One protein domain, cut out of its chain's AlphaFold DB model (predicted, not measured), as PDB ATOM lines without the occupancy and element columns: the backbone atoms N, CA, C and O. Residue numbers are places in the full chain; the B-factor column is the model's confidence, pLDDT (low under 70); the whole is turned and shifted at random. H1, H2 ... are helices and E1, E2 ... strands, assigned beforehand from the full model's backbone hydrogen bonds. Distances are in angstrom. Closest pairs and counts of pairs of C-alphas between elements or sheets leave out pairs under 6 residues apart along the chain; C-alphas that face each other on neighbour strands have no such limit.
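AT A GLANCE: This is residues 2 to 68 of the 333 residues of an uncharacterized protein of Streptococcus salivarius (UniProt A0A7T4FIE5). A two-strand hairpin, E1 and E2, forms one end of an elongated model; H1 leads away from it, and short H2 makes a corner at the far end. From there an unnamed stretch, residues 42 to 68, folds back toward the hairpin. The printed part has 67 residues, with two named strands followed by two named helices, E1 E2 H1 H2, and an antiparallel sheet in the order E1 - E2. The class is mixed, helices and strands, though under half of the residues are in named elements. The whole is loose, with a radius of gyration of the C-alphas of 14.2 A and spans of 40 by 25 by 16 A.

HOW THE PARTS SIT: E1, residues 5 to 13, and E2, residues 16 to 21, are a hairpin of antiparallel neighbours, with 141 degrees between their directions. N 6 and O 20 are 2.9 A apart and N 13 and O 16 3.1 A, both within hydrogen-bond range. E1 bends by 96 degrees at residue 10. A tight link joins E2 to H1, residues 23 to 34. E1 and H1 are only just apart, their closest C-alphas 8.4 A from each other. H2, residues 37 to 41, and H1 only just touch, and only at the corner by their link, with 3 pairs of C-alphas within 8 A; H1 does so with residues 33 to 34 alone, and the closest C-alphas, of Lys 34 and Arg 40, are 5.3 A apart. H2 is apart from E1 and E2. In H1 and H2 every O i to N i+4 pair is within hydrogen-bond range.

IN THESE COORDINATES: E1 begins at C-alpha 5, (-23.986, -54.722, -30.607), and is 17.4 A long; E2 is 16.7 A. H1 is 16.7 A long from C-alpha 23, (-22.210, -52.324, -39.629). H2, 6.1 A, ends at C-alpha 41, (-44.396, -45.292, -43.794).

THE WHOLE: The two C-alphas farthest apart, of Gly 14 and Asp 37, are 41.6 A apart. The printed part has no cut, and its links between named elements are tight. Mean pLDDT of the printed part is 72.4; residue 2, residues 44 to 62 and residues 66 to 67 are under 70.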
ATOM      1  N   ASN A   2     -20.482 -62.125 -35.476       63.47
ATOM      2  CA  ASN A   2     -20.495 -60.697 -35.150       63.47
ATOM      3  C   ASN A   2     -21.769 -60.393 -34.361       63.47
ATOM      4  O   ASN A   2     -22.866 -60.522 -34.897       63.47
ATOM      5  N   HIS A   3     -21.626 -60.029 -33.088       80.44
ATOM      6  CA  HIS A   3     -22.760 -59.606 -32.275       80.44
ATOM      7  C   HIS A   3     -23.404 -58.337 -32.877       80.44
ATOM      8  O   HIS A   3     -22.671 -57.474 -33.370       80.44
ATOM      9  N   PRO A   4     -24.746 -58.197 -32.833       84.44
ATOM     10  CA  PRO A   4     -25.451 -57.003 -33.320       84.44
ATOM     11  C   PRO A   4     -24.956 -55.704 -32.677       84.44
ATOM     12  O   PRO A   4     -24.915 -54.656 -33.319       84.44
ATOM     13  N   ILE A   5     -24.542 -55.801 -31.412       87.06
ATOM     14  CA  ILE A   5     -23.986 -54.722 -30.607       87.06
ATOM     15  C   ILE A   5     -22.592 -55.145 -30.147       87.06
ATOM     16  O   ILE A   5     -22.410 -56.241 -29.616       87.06
ATOM     17  N   SER A   6     -21.622 -54.252 -30.314       85.69
ATOM     18  CA  SER A   6     -20.230 -54.463 -29.921       85.69
ATOM     19  C   SER A   6     -19.770 -53.382 -28.951       85.69
ATOM     20  O   SER A   6     -20.158 -52.220 -29.065       85.69
ATOM     21  N   ALA A   7     -18.906 -53.746 -28.003       85.75
ATOM     22  CA  ALA A   7     -18.237 -52.769 -27.152       85.75
ATOM     23  C   ALA A   7     -17.113 -52.072 -27.936       85.75
ATOM     24  O   ALA A   7     -16.302 -52.726 -28.594       85.75
ATOM     25  N   CYS A   8     -17.035 -50.746 -27.845       83.62
ATOM     26  CA  CYS A   8     -15.874 -49.994 -28.300       83.62
ATOM     27  C   CYS A   8     -14.764 -50.136 -27.252       83.62
ATOM     28  O   CYS A   8     -14.880 -49.622 -26.141       83.62
ATOM     29  N   SER A   9     -13.704 -50.872 -27.591       78.50
ATOM     30  CA  SER A   9     -12.556 -51.104 -26.702       78.50
ATOM     31  C   SER A   9     -11.800 -49.818 -26.367       78.50
ATOM     32  O   SER A   9     -11.325 -49.662 -25.242       78.50
ATOM     33  N   ASP A  10     -11.744 -48.897 -27.331       78.06
ATOM     34  CA  ASP A  10     -10.830 -47.751 -27.319       78.06
ATOM     35  C   ASP A  10     -11.517 -46.464 -26.835       78.06
ATOM     36  O   ASP A  10     -10.852 -45.466 -26.582       78.06
ATOM     37  N   ALA A  11     -12.846 -46.486 -26.664       74.69
ATOM     38  CA  ALA A  11     -13.627 -45.332 -26.236       74.69
ATOM     39  C   ALA A  11     -14.374 -45.600 -24.921       74.69
ATOM     40  O   ALA A  11     -15.079 -46.602 -24.764       74.69
ATOM     41  N   ARG A  12     -14.248 -44.669 -23.969       70.31
ATOM     42  CA  ARG A  12     -14.944 -44.689 -22.673       70.31
ATOM     43  C   ARG A  12     -15.440 -43.296 -22.306       70.31
ATOM     44  O   ARG A  12     -14.813 -42.300 -22.643       70.31
ATOM     45  N   SER A  13     -16.540 -43.241 -21.560       71.69
ATOM     46  CA  SER A  13     -17.054 -42.020 -20.931       71.69
ATOM     47  C   SER A  13     -16.977 -42.212 -19.415       71.69
ATOM     48  O   SER A  13     -17.801 -42.906 -18.810       71.69
ATOM     49  N   GLY A  14     -15.901 -41.706 -18.805       73.81
ATOM     50  CA  GLY A  14     -15.552 -42.012 -17.416       73.81
ATOM     51  C   GLY A  14     -15.368 -43.520 -17.197       73.81
ATOM     52  O   GLY A  14     -14.563 -44.165 -17.866       73.81
ATOM     53  N   LYS A  15     -16.144 -44.105 -16.273       75.88
ATOM     54  CA  LYS A  15     -16.135 -45.557 -15.997       75.88
ATOM     55  C   LYS A  15     -17.033 -46.379 -16.938       75.88
ATOM     56  O   LYS A  15     -17.047 -47.604 -16.839       75.88
ATOM     57  N   ARG A  16     -17.803 -45.742 -17.829       79.38
ATOM     58  CA  ARG A  16     -18.799 -46.416 -18.679       79.38
ATOM     59  C   ARG A  16     -18.189 -46.849 -20.013       79.38
ATOM     60  O   ARG A  16     -17.503 -46.064 -20.673       79.38
ATOM     61  N   LYS A  17     -18.470 -48.093 -20.413       82.94
ATOM     62  CA  LYS A  17     -18.142 -48.621 -21.745       82.94
ATOM     63  C   LYS A  17     -19.121 -48.067 -22.775       82.94
ATOM     64  O   LYS A  17     -20.304 -47.915 -22.480       82.94
ATOM     65  N   ILE A  18     -18.618 -47.782 -23.968       81.94
ATOM     66  CA  ILE A  18     -19.427 -47.311 -25.091       81.94
ATOM     67  C   ILE A  18     -19.711 -48.498 -26.004       81.94
ATOM     68  O   ILE A  18     -18.810 -49.284 -26.293       81.94
ATOM     69  N   TYR A  19     -20.959 -48.631 -26.440       84.44
ATOM     70  CA  TYR A  19     -21.407 -49.688 -27.342       84.44
ATOM     71  C   TYR A  19     -21.845 -49.086 -28.675       84.44
ATOM     72  O   TYR A  19     -22.283 -47.938 -28.720       84.44
ATOM     73  N   TYR A  20     -21.717 -49.856 -29.751       80.81
ATOM     74  CA  TYR A  20     -22.109 -49.449 -31.097       80.81
ATOM     75  C   TYR A  20     -22.793 -50.600 -31.838       80.81
ATOM     76  O   TYR A  20     -22.533 -51.774 -31.558       80.81
ATOM     77  N   LEU A  21     -23.656 -50.259 -32.796       82.88
ATOM     78  CA  LEU A  21     -24.281 -51.228 -33.695       82.88
ATOM     79  C   LEU A  21     -23.266 -51.703 -34.732       82.88
ATOM     80  O   LEU A  21     -22.575 -50.897 -35.353       82.88
ATOM     81  N   ASN A  22     -23.174 -53.012 -34.940       83.62
ATOM     82  CA  ASN A  22     -22.314 -53.571 -35.973       83.62
ATOM     83  C   ASN A  22     -22.808 -53.153 -37.369       83.62
ATOM     84  O   ASN A  22     -23.998 -53.260 -37.655       83.62
ATOM     85  N   LYS A  23     -21.888 -52.754 -38.257       82.75
ATOM     86  CA  LYS A  23     -22.210 -52.324 -39.629       82.75
ATOM     87  C   LYS A  23     -23.014 -53.362 -40.418       82.75
ATOM     88  O   LYS A  23     -23.950 -53.012 -41.119       82.75
ATOM     89  N   GLY A  24     -22.660 -54.645 -40.312       83.44
ATOM     90  CA  GLY A  24     -23.374 -55.713 -41.016       83.44
ATOM     91  C   GLY A  24     -24.814 -55.859 -40.526       83.44
ATOM     92  O   GLY A  24     -25.735 -55.956 -41.331       83.44
ATOM     93  N   PHE A  25     -25.007 -55.798 -39.206       85.00
ATOM     94  CA  PHE A  25     -26.335 -55.838 -38.602       85.00
ATOM     95  C   PHE A  25     -27.167 -54.609 -38.971       85.00
ATOM     96  O   PHE A  25     -28.327 -54.744 -39.347       85.00
ATOM     97  N   SER A  26     -26.582 -53.413 -38.907       81.06
ATOM     98  CA  SER A  26     -27.304 -52.181 -39.203       81.06
ATOM     99  C   SER A  26     -27.710 -52.081 -40.674       81.06
ATOM    100  O   SER A  26     -28.829 -51.674 -40.966       81.06
ATOM    101  N   THR A  27     -26.846 -52.511 -41.604       80.81
ATOM    102  CA  THR A  27     -27.195 -52.607 -43.030       80.81
ATOM    103  C   THR A  27     -28.366 -53.560 -43.238       80.81
ATOM    104  O   THR A  27     -29.332 -53.192 -43.897       80.81
ATOM    105  N   TRP A  28     -28.316 -54.756 -42.639       85.44
ATOM    106  CA  TRP A  28     -29.422 -55.714 -42.710       85.44
ATOM    107  C   TRP A  28     -30.726 -55.127 -42.148       85.44
ATOM    108  O   TRP A  28     -31.764 -55.219 -42.799       85.44
ATOM    109  N   LEU A  29     -30.671 -54.466 -40.988       80.81
ATOM    110  CA  LEU A  29     -31.835 -53.849 -40.352       80.81
ATOM    111  C   LEU A  29     -32.468 -52.772 -41.244       80.81
ATOM    112  O   LEU A  29     -33.681 -52.776 -41.437       80.81
ATOM    113  N   LEU A  30     -31.660 -51.883 -41.827       77.31
ATOM    114  CA  LEU A  30     -32.148 -50.844 -42.740       77.31
ATOM    115  C   LEU A  30     -32.784 -51.444 -44.002       77.31
ATOM    116  O   LEU A  30     -33.817 -50.955 -44.458       77.31
ATOM    117  N   THR A  31     -32.211 -52.520 -44.555       80.56
ATOM    118  CA  THR A  31     -32.816 -53.252 -45.680       80.56
ATOM    119  C   THR A  31     -34.164 -53.859 -45.294       80.56
ATOM    120  O   THR A  31     -35.123 -53.737 -46.053       80.56
ATOM    121  N   MET A  32     -34.263 -54.463 -44.107       81.88
ATOM    122  CA  MET A  32     -35.511 -55.045 -43.609       81.88
ATOM    123  C   MET A  32     -36.599 -53.991 -43.388       81.88
ATOM    124  O   MET A  32     -37.736 -54.204 -43.799       81.88
ATOM    125  N   ILE A  33     -36.255 -52.842 -42.796       77.44
ATOM    126  CA  ILE A  33     -37.189 -51.727 -42.564       77.44
ATOM    127  C   ILE A  33     -37.809 -51.249 -43.882       77.44
ATOM    128  O   ILE A  33     -39.025 -51.089 -43.968       77.44
ATOM    129  N   LYS A  34     -36.995 -51.092 -44.933       73.56
ATOM    130  CA  LYS A  34     -37.473 -50.680 -46.264       73.56
ATOM    131  C   LYS A  34     -38.395 -51.710 -46.924       73.56
ATOM    132  O   LYS A  34     -39.214 -51.327 -47.752       73.56
ATOM    133  N   GLY A  35     -38.267 -52.988 -46.568       78.12
ATOM    134  CA  GLY A  35     -39.091 -54.076 -47.102       78.12
ATOM    135  C   GLY A  35     -40.460 -54.235 -46.433       78.12
ATOM    136  O   GLY A  35     -41.258 -55.041 -46.901       78.12
ATOM    137  N   ILE A  36     -40.745 -53.503 -45.349       82.06
ATOM    138  CA  ILE A  36     -42.005 -53.601 -44.604       82.06
ATOM    139  C   ILE A  36     -42.755 -52.274 -44.726       82.06
ATOM    140  O   ILE A  36     -42.412 -51.304 -44.055       82.06
ATOM    141  N   ASP A  37     -43.818 -52.239 -45.534       77.75
ATOM    142  CA  ASP A  37     -44.536 -50.998 -45.874       77.75
ATOM    143  C   ASP A  37     -45.003 -50.185 -44.662       77.75
ATOM    144  O   ASP A  37     -44.840 -48.967 -44.647       77.75
ATOM    145  N   LYS A  38     -45.521 -50.845 -43.618       72.94
ATOM    146  CA  LYS A  38     -45.951 -50.160 -42.387       72.94
ATOM    147  C   LYS A  38     -44.805 -49.434 -41.683       72.94
ATOM    148  O   LYS A  38     -45.010 -48.347 -41.164       72.94
ATOM    149  N   ILE A  39     -43.608 -50.023 -41.661       72.19
ATOM    150  CA  ILE A  39     -42.435 -49.419 -41.016       72.19
ATOM    151  C   ILE A  39     -41.821 -48.368 -41.942       72.19
ATOM    152  O   ILE A  39     -41.431 -47.303 -41.482       72.19
ATOM    153  N   ARG A  40     -41.801 -48.619 -43.254       75.12
ATOM    154  CA  ARG A  40     -41.382 -47.641 -44.261       75.12
ATOM    155  C   ARG A  40     -42.202 -46.352 -44.169       75.12
ATOM    156  O   ARG A  40     -41.618 -45.275 -44.226       75.12
ATOM    157  N   LEU A  41     -43.519 -46.453 -43.973       72.19
ATOM    158  CA  LEU A  41     -44.396 -45.292 -43.794       72.19
ATOM    159  C   LEU A  41     -44.016 -44.459 -42.559       72.19
ATOM    160  O   LEU A  41     -44.003 -43.242 -42.636       72.19
ATOM    161  N   LEU A  42     -43.587 -45.096 -41.466       70.44
ATOM    162  CA  LEU A  42     -43.072 -44.409 -40.272       70.44
ATOM    163  C   LEU A  42     -41.702 -43.741 -40.473       70.44
ATOM    164  O   LEU A  42     -41.131 -43.230 -39.522       70.44
ATOM    165  N   THR A  43     -41.115 -43.799 -41.669       70.00
ATOM    166  CA  THR A  43     -39.819 -43.166 -41.968       70.00
ATOM    167  C   THR A  43     -39.920 -42.104 -43.060       70.00
ATOM    168  O   THR A  43     -38.927 -41.454 -43.371       70.00
ATOM    169  N   THR A  44     -41.101 -41.891 -43.654       68.56
ATOM    170  CA  THR A  44     -41.266 -40.980 -44.803       68.56
ATOM    171  C   THR A  44     -40.945 -39.530 -44.470       68.56
ATOM    172  O   THR A  44     -40.441 -38.807 -45.323       68.56
ATOM    173  N   THR A  45     -41.192 -39.114 -43.230       65.25
ATOM    174  CA  THR A  45     -40.922 -37.757 -42.739       65.25
ATOM    175  C   THR A  45     -39.436 -37.417 -42.759       65.25
ATOM    176  O   THR A  45     -39.058 -36.267 -42.956       65.25
ATOM    177  N   THR A  46     -38.578 -38.422 -42.577       65.62
ATOM    178  CA  THR A  46     -37.123 -38.260 -42.509       65.62
ATOM    179  C   THR A  46     -36.415 -38.713 -43.790       65.62
ATOM    180  O   THR A  46     -35.343 -38.196 -44.100       65.62
ATOM    181  N   GLU A  47     -37.003 -39.614 -44.580       61.69
ATOM    182  CA  GLU A  47     -36.418 -40.228 -45.783       61.69
ATOM    183  C   GLU A  47     -36.975 -39.649 -47.105       61.69
ATOM    184  O   GLU A  47     -37.635 -40.352 -47.871       61.69
ATOM    185  N   TYR A  48     -36.683 -38.378 -47.408       57.31
ATOM    186  CA  TYR A  48     -36.999 -37.745 -48.701       57.31
ATOM    187  C   TYR A  48     -35.762 -37.134 -49.379       57.31
ATOM    188  O   TYR A  48     -34.735 -36.887 -48.740       57.31
ATOM    189  N   ASP A  49     -35.846 -36.891 -50.690       49.34
ATOM    190  CA  ASP A  49     -34.741 -36.329 -51.471       49.34
ATOM    191  C   ASP A  49     -34.286 -34.980 -50.897       49.34
ATOM    192  O   ASP A  49     -35.077 -34.052 -50.746       49.34
ATOM    193  N   ARG A  50     -32.980 -34.866 -50.614       51.25
ATOM    194  CA  ARG A  50     -32.330 -33.707 -49.964       51.25
ATOM    195  C   ARG A  50     -32.655 -33.516 -48.476       51.25
ATOM    196  O   ARG A  50     -32.233 -32.510 -47.909       51.25
ATOM    197  N   SER A  51     -33.314 -34.475 -47.826       57.81
ATOM    198  CA  SER A  51     -33.468 -34.473 -46.371       57.81
ATOM    199  C   SER A  51     -32.097 -34.479 -45.687       57.81
ATOM    200  O   SER A  51     -31.336 -35.445 -45.784       57.81
ATOM    201  N   VAL A  52     -31.796 -33.410 -44.944       57.72
ATOM    202  CA  VAL A  52     -30.642 -33.343 -44.021       57.72
ATOM    203  C   VAL A  52     -30.835 -34.306 -42.836       57.72
ATOM    204  O   VAL A  52     -29.906 -34.597 -42.083       57.72
ATOM    205  N   TYR A  53     -32.047 -34.845 -42.706       60.06
ATOM    206  CA  TYR A  53     -32.524 -35.632 -41.586       60.06
ATOM    207  C   TYR A  53     -32.709 -37.119 -41.914       60.06
ATOM    208  O   TYR A  53     -33.267 -37.859 -41.108       60.06
ATOM    209  N   SER A  54     -32.196 -37.590 -43.055       62.59
ATOM    210  CA  SER A  54     -32.309 -38.996 -43.454       62.59
ATOM    211  C   SER A  54     -31.723 -39.940 -42.401       62.59
ATOM    212  O   SER A  54     -30.535 -39.878 -42.079       62.59
ATOM    213  N   ILE A  55     -32.557 -40.851 -41.897       59.31
ATOM    214  CA  ILE A  55     -32.229 -42.019 -41.062       59.31
ATOM    215  C   ILE A  55     -31.077 -42.825 -41.687       59.31
ATOM    216  O   ILE A  55     -30.135 -43.210 -40.991       59.31
ATOM    217  N   VAL A  56     -31.097 -43.025 -43.008       58.56
ATOM    218  CA  VAL A  56     -30.040 -43.705 -43.777       58.56
ATOM    219  C   VAL A  56     -28.716 -42.940 -43.722       58.56
ATOM    220  O   VAL A  56     -27.656 -43.562 -43.643       58.56
ATOM    221  N   SER A  57     -28.764 -41.607 -43.712       53.47
ATOM    222  CA  SER A  57     -27.580 -40.752 -43.571       53.47
ATOM    223  C   SER A  57     -27.131 -40.527 -42.115       53.47
ATOM    224  O   SER A  57     -25.990 -40.133 -41.901       53.47
ATOM    225  N   ASN A  58     -27.970 -40.832 -41.114       52.72
ATOM    226  CA  ASN A  58     -27.835 -40.454 -39.694       52.72
ATOM    227  C   ASN A  58     -26.988 -41.394 -38.800       52.72
ATOM    228  O   ASN A  58     -27.285 -41.599 -37.621       52.72
ATOM    229  N   ASN A  59     -25.882 -41.964 -39.293       51.56
ATOM    230  CA  ASN A  59     -24.996 -42.858 -38.508       51.56
ATOM    231  C   ASN A  59     -25.691 -44.131 -37.990       51.56
ATOM    232  O   ASN A  59     -25.106 -44.890 -37.216       51.56
ATOM    233  N   LEU A  60     -26.899 -44.444 -38.468       55.12
ATOM    234  CA  LEU A  60     -27.414 -45.813 -38.411       55.12
ATOM    235  C   LEU A  60     -26.649 -46.737 -39.361       55.12
ATOM    236  O   LEU A  60     -26.806 -47.950 -39.302       55.12
ATOM    237  N   LEU A  61     -25.755 -46.192 -40.187       58.94
ATOM    238  CA  LEU A  61     -24.631 -46.928 -40.746       58.94
ATOM    239  C   LEU A  61     -23.695 -47.279 -39.582       58.94
ATOM    240  O   LEU A  61     -22.758 -46.549 -39.281       58.94
ATOM    241  N   GLY A  62     -24.001 -48.363 -38.872       63.84
ATOM    242  CA  GLY A  62     -23.213 -48.855 -37.754       63.84
ATOM    243  C   GLY A  62     -21.737 -49.051 -38.110       63.84
ATOM    244  O   GLY A  62     -21.289 -48.916 -39.248       63.84
ATOM    245  N   GLY A  63     -20.944 -49.431 -37.122       74.00
ATOM    246  CA  GLY A  63     -19.497 -49.521 -37.253       74.00
ATOM    247  C   GLY A  63     -18.803 -49.008 -36.007       74.00
ATOM    248  O   GLY A  63     -19.381 -48.267 -35.212       74.00
ATOM    249  N   LYS A  64     -17.559 -49.449 -35.815       77.06
ATOM    250  CA  LYS A  64     -16.761 -49.016 -34.671       77.06
ATOM    251  C   LYS A  64     -16.505 -47.507 -34.805       77.06
ATOM    252  O   LYS A  64     -15.903 -47.114 -35.806       77.06
ATOM    253  N   PRO A  65     -16.926 -46.673 -33.837       73.25
ATOM    254  CA  PRO A  65     -16.634 -45.247 -33.889       73.25
ATOM    255  C   PRO A  65     -15.121 -45.038 -33.771       73.25
ATOM    256  O   PRO A  65     -14.483 -45.643 -32.910       73.25
ATOM    257  N   GLN A  66     -14.552 -44.198 -34.640       66.44
ATOM    258  CA  GLN A  66     -13.128 -43.842 -34.577       66.44
ATOM    259  C   GLN A  66     -12.847 -42.884 -33.413       66.44
ATOM    260  O   GLN A  66     -11.881 -43.062 -32.681       66.44
ATOM    261  N   ILE A  67     -13.721 -41.892 -33.224       68.19
ATOM    262  CA  ILE A  67     -13.689 -40.918 -32.131       68.19
ATOM    263  C   ILE A  67     -15.111 -40.805 -31.584       68.19
ATOM    264  O   ILE A  67     -16.079 -40.865 -32.341       68.19
ATOM    265  N   VAL A  68     -15.240 -40.648 -30.268       70.50
ATOM    266  CA  VAL A  68     -16.513 -40.284 -29.642       70.50
ATOM    267  C   VAL A  68     -16.453 -38.810 -29.285       70.50
ATOM    268  O   VAL A  68     -15.752 -38.428 -28.349       70.50
TER     269      VAL A  68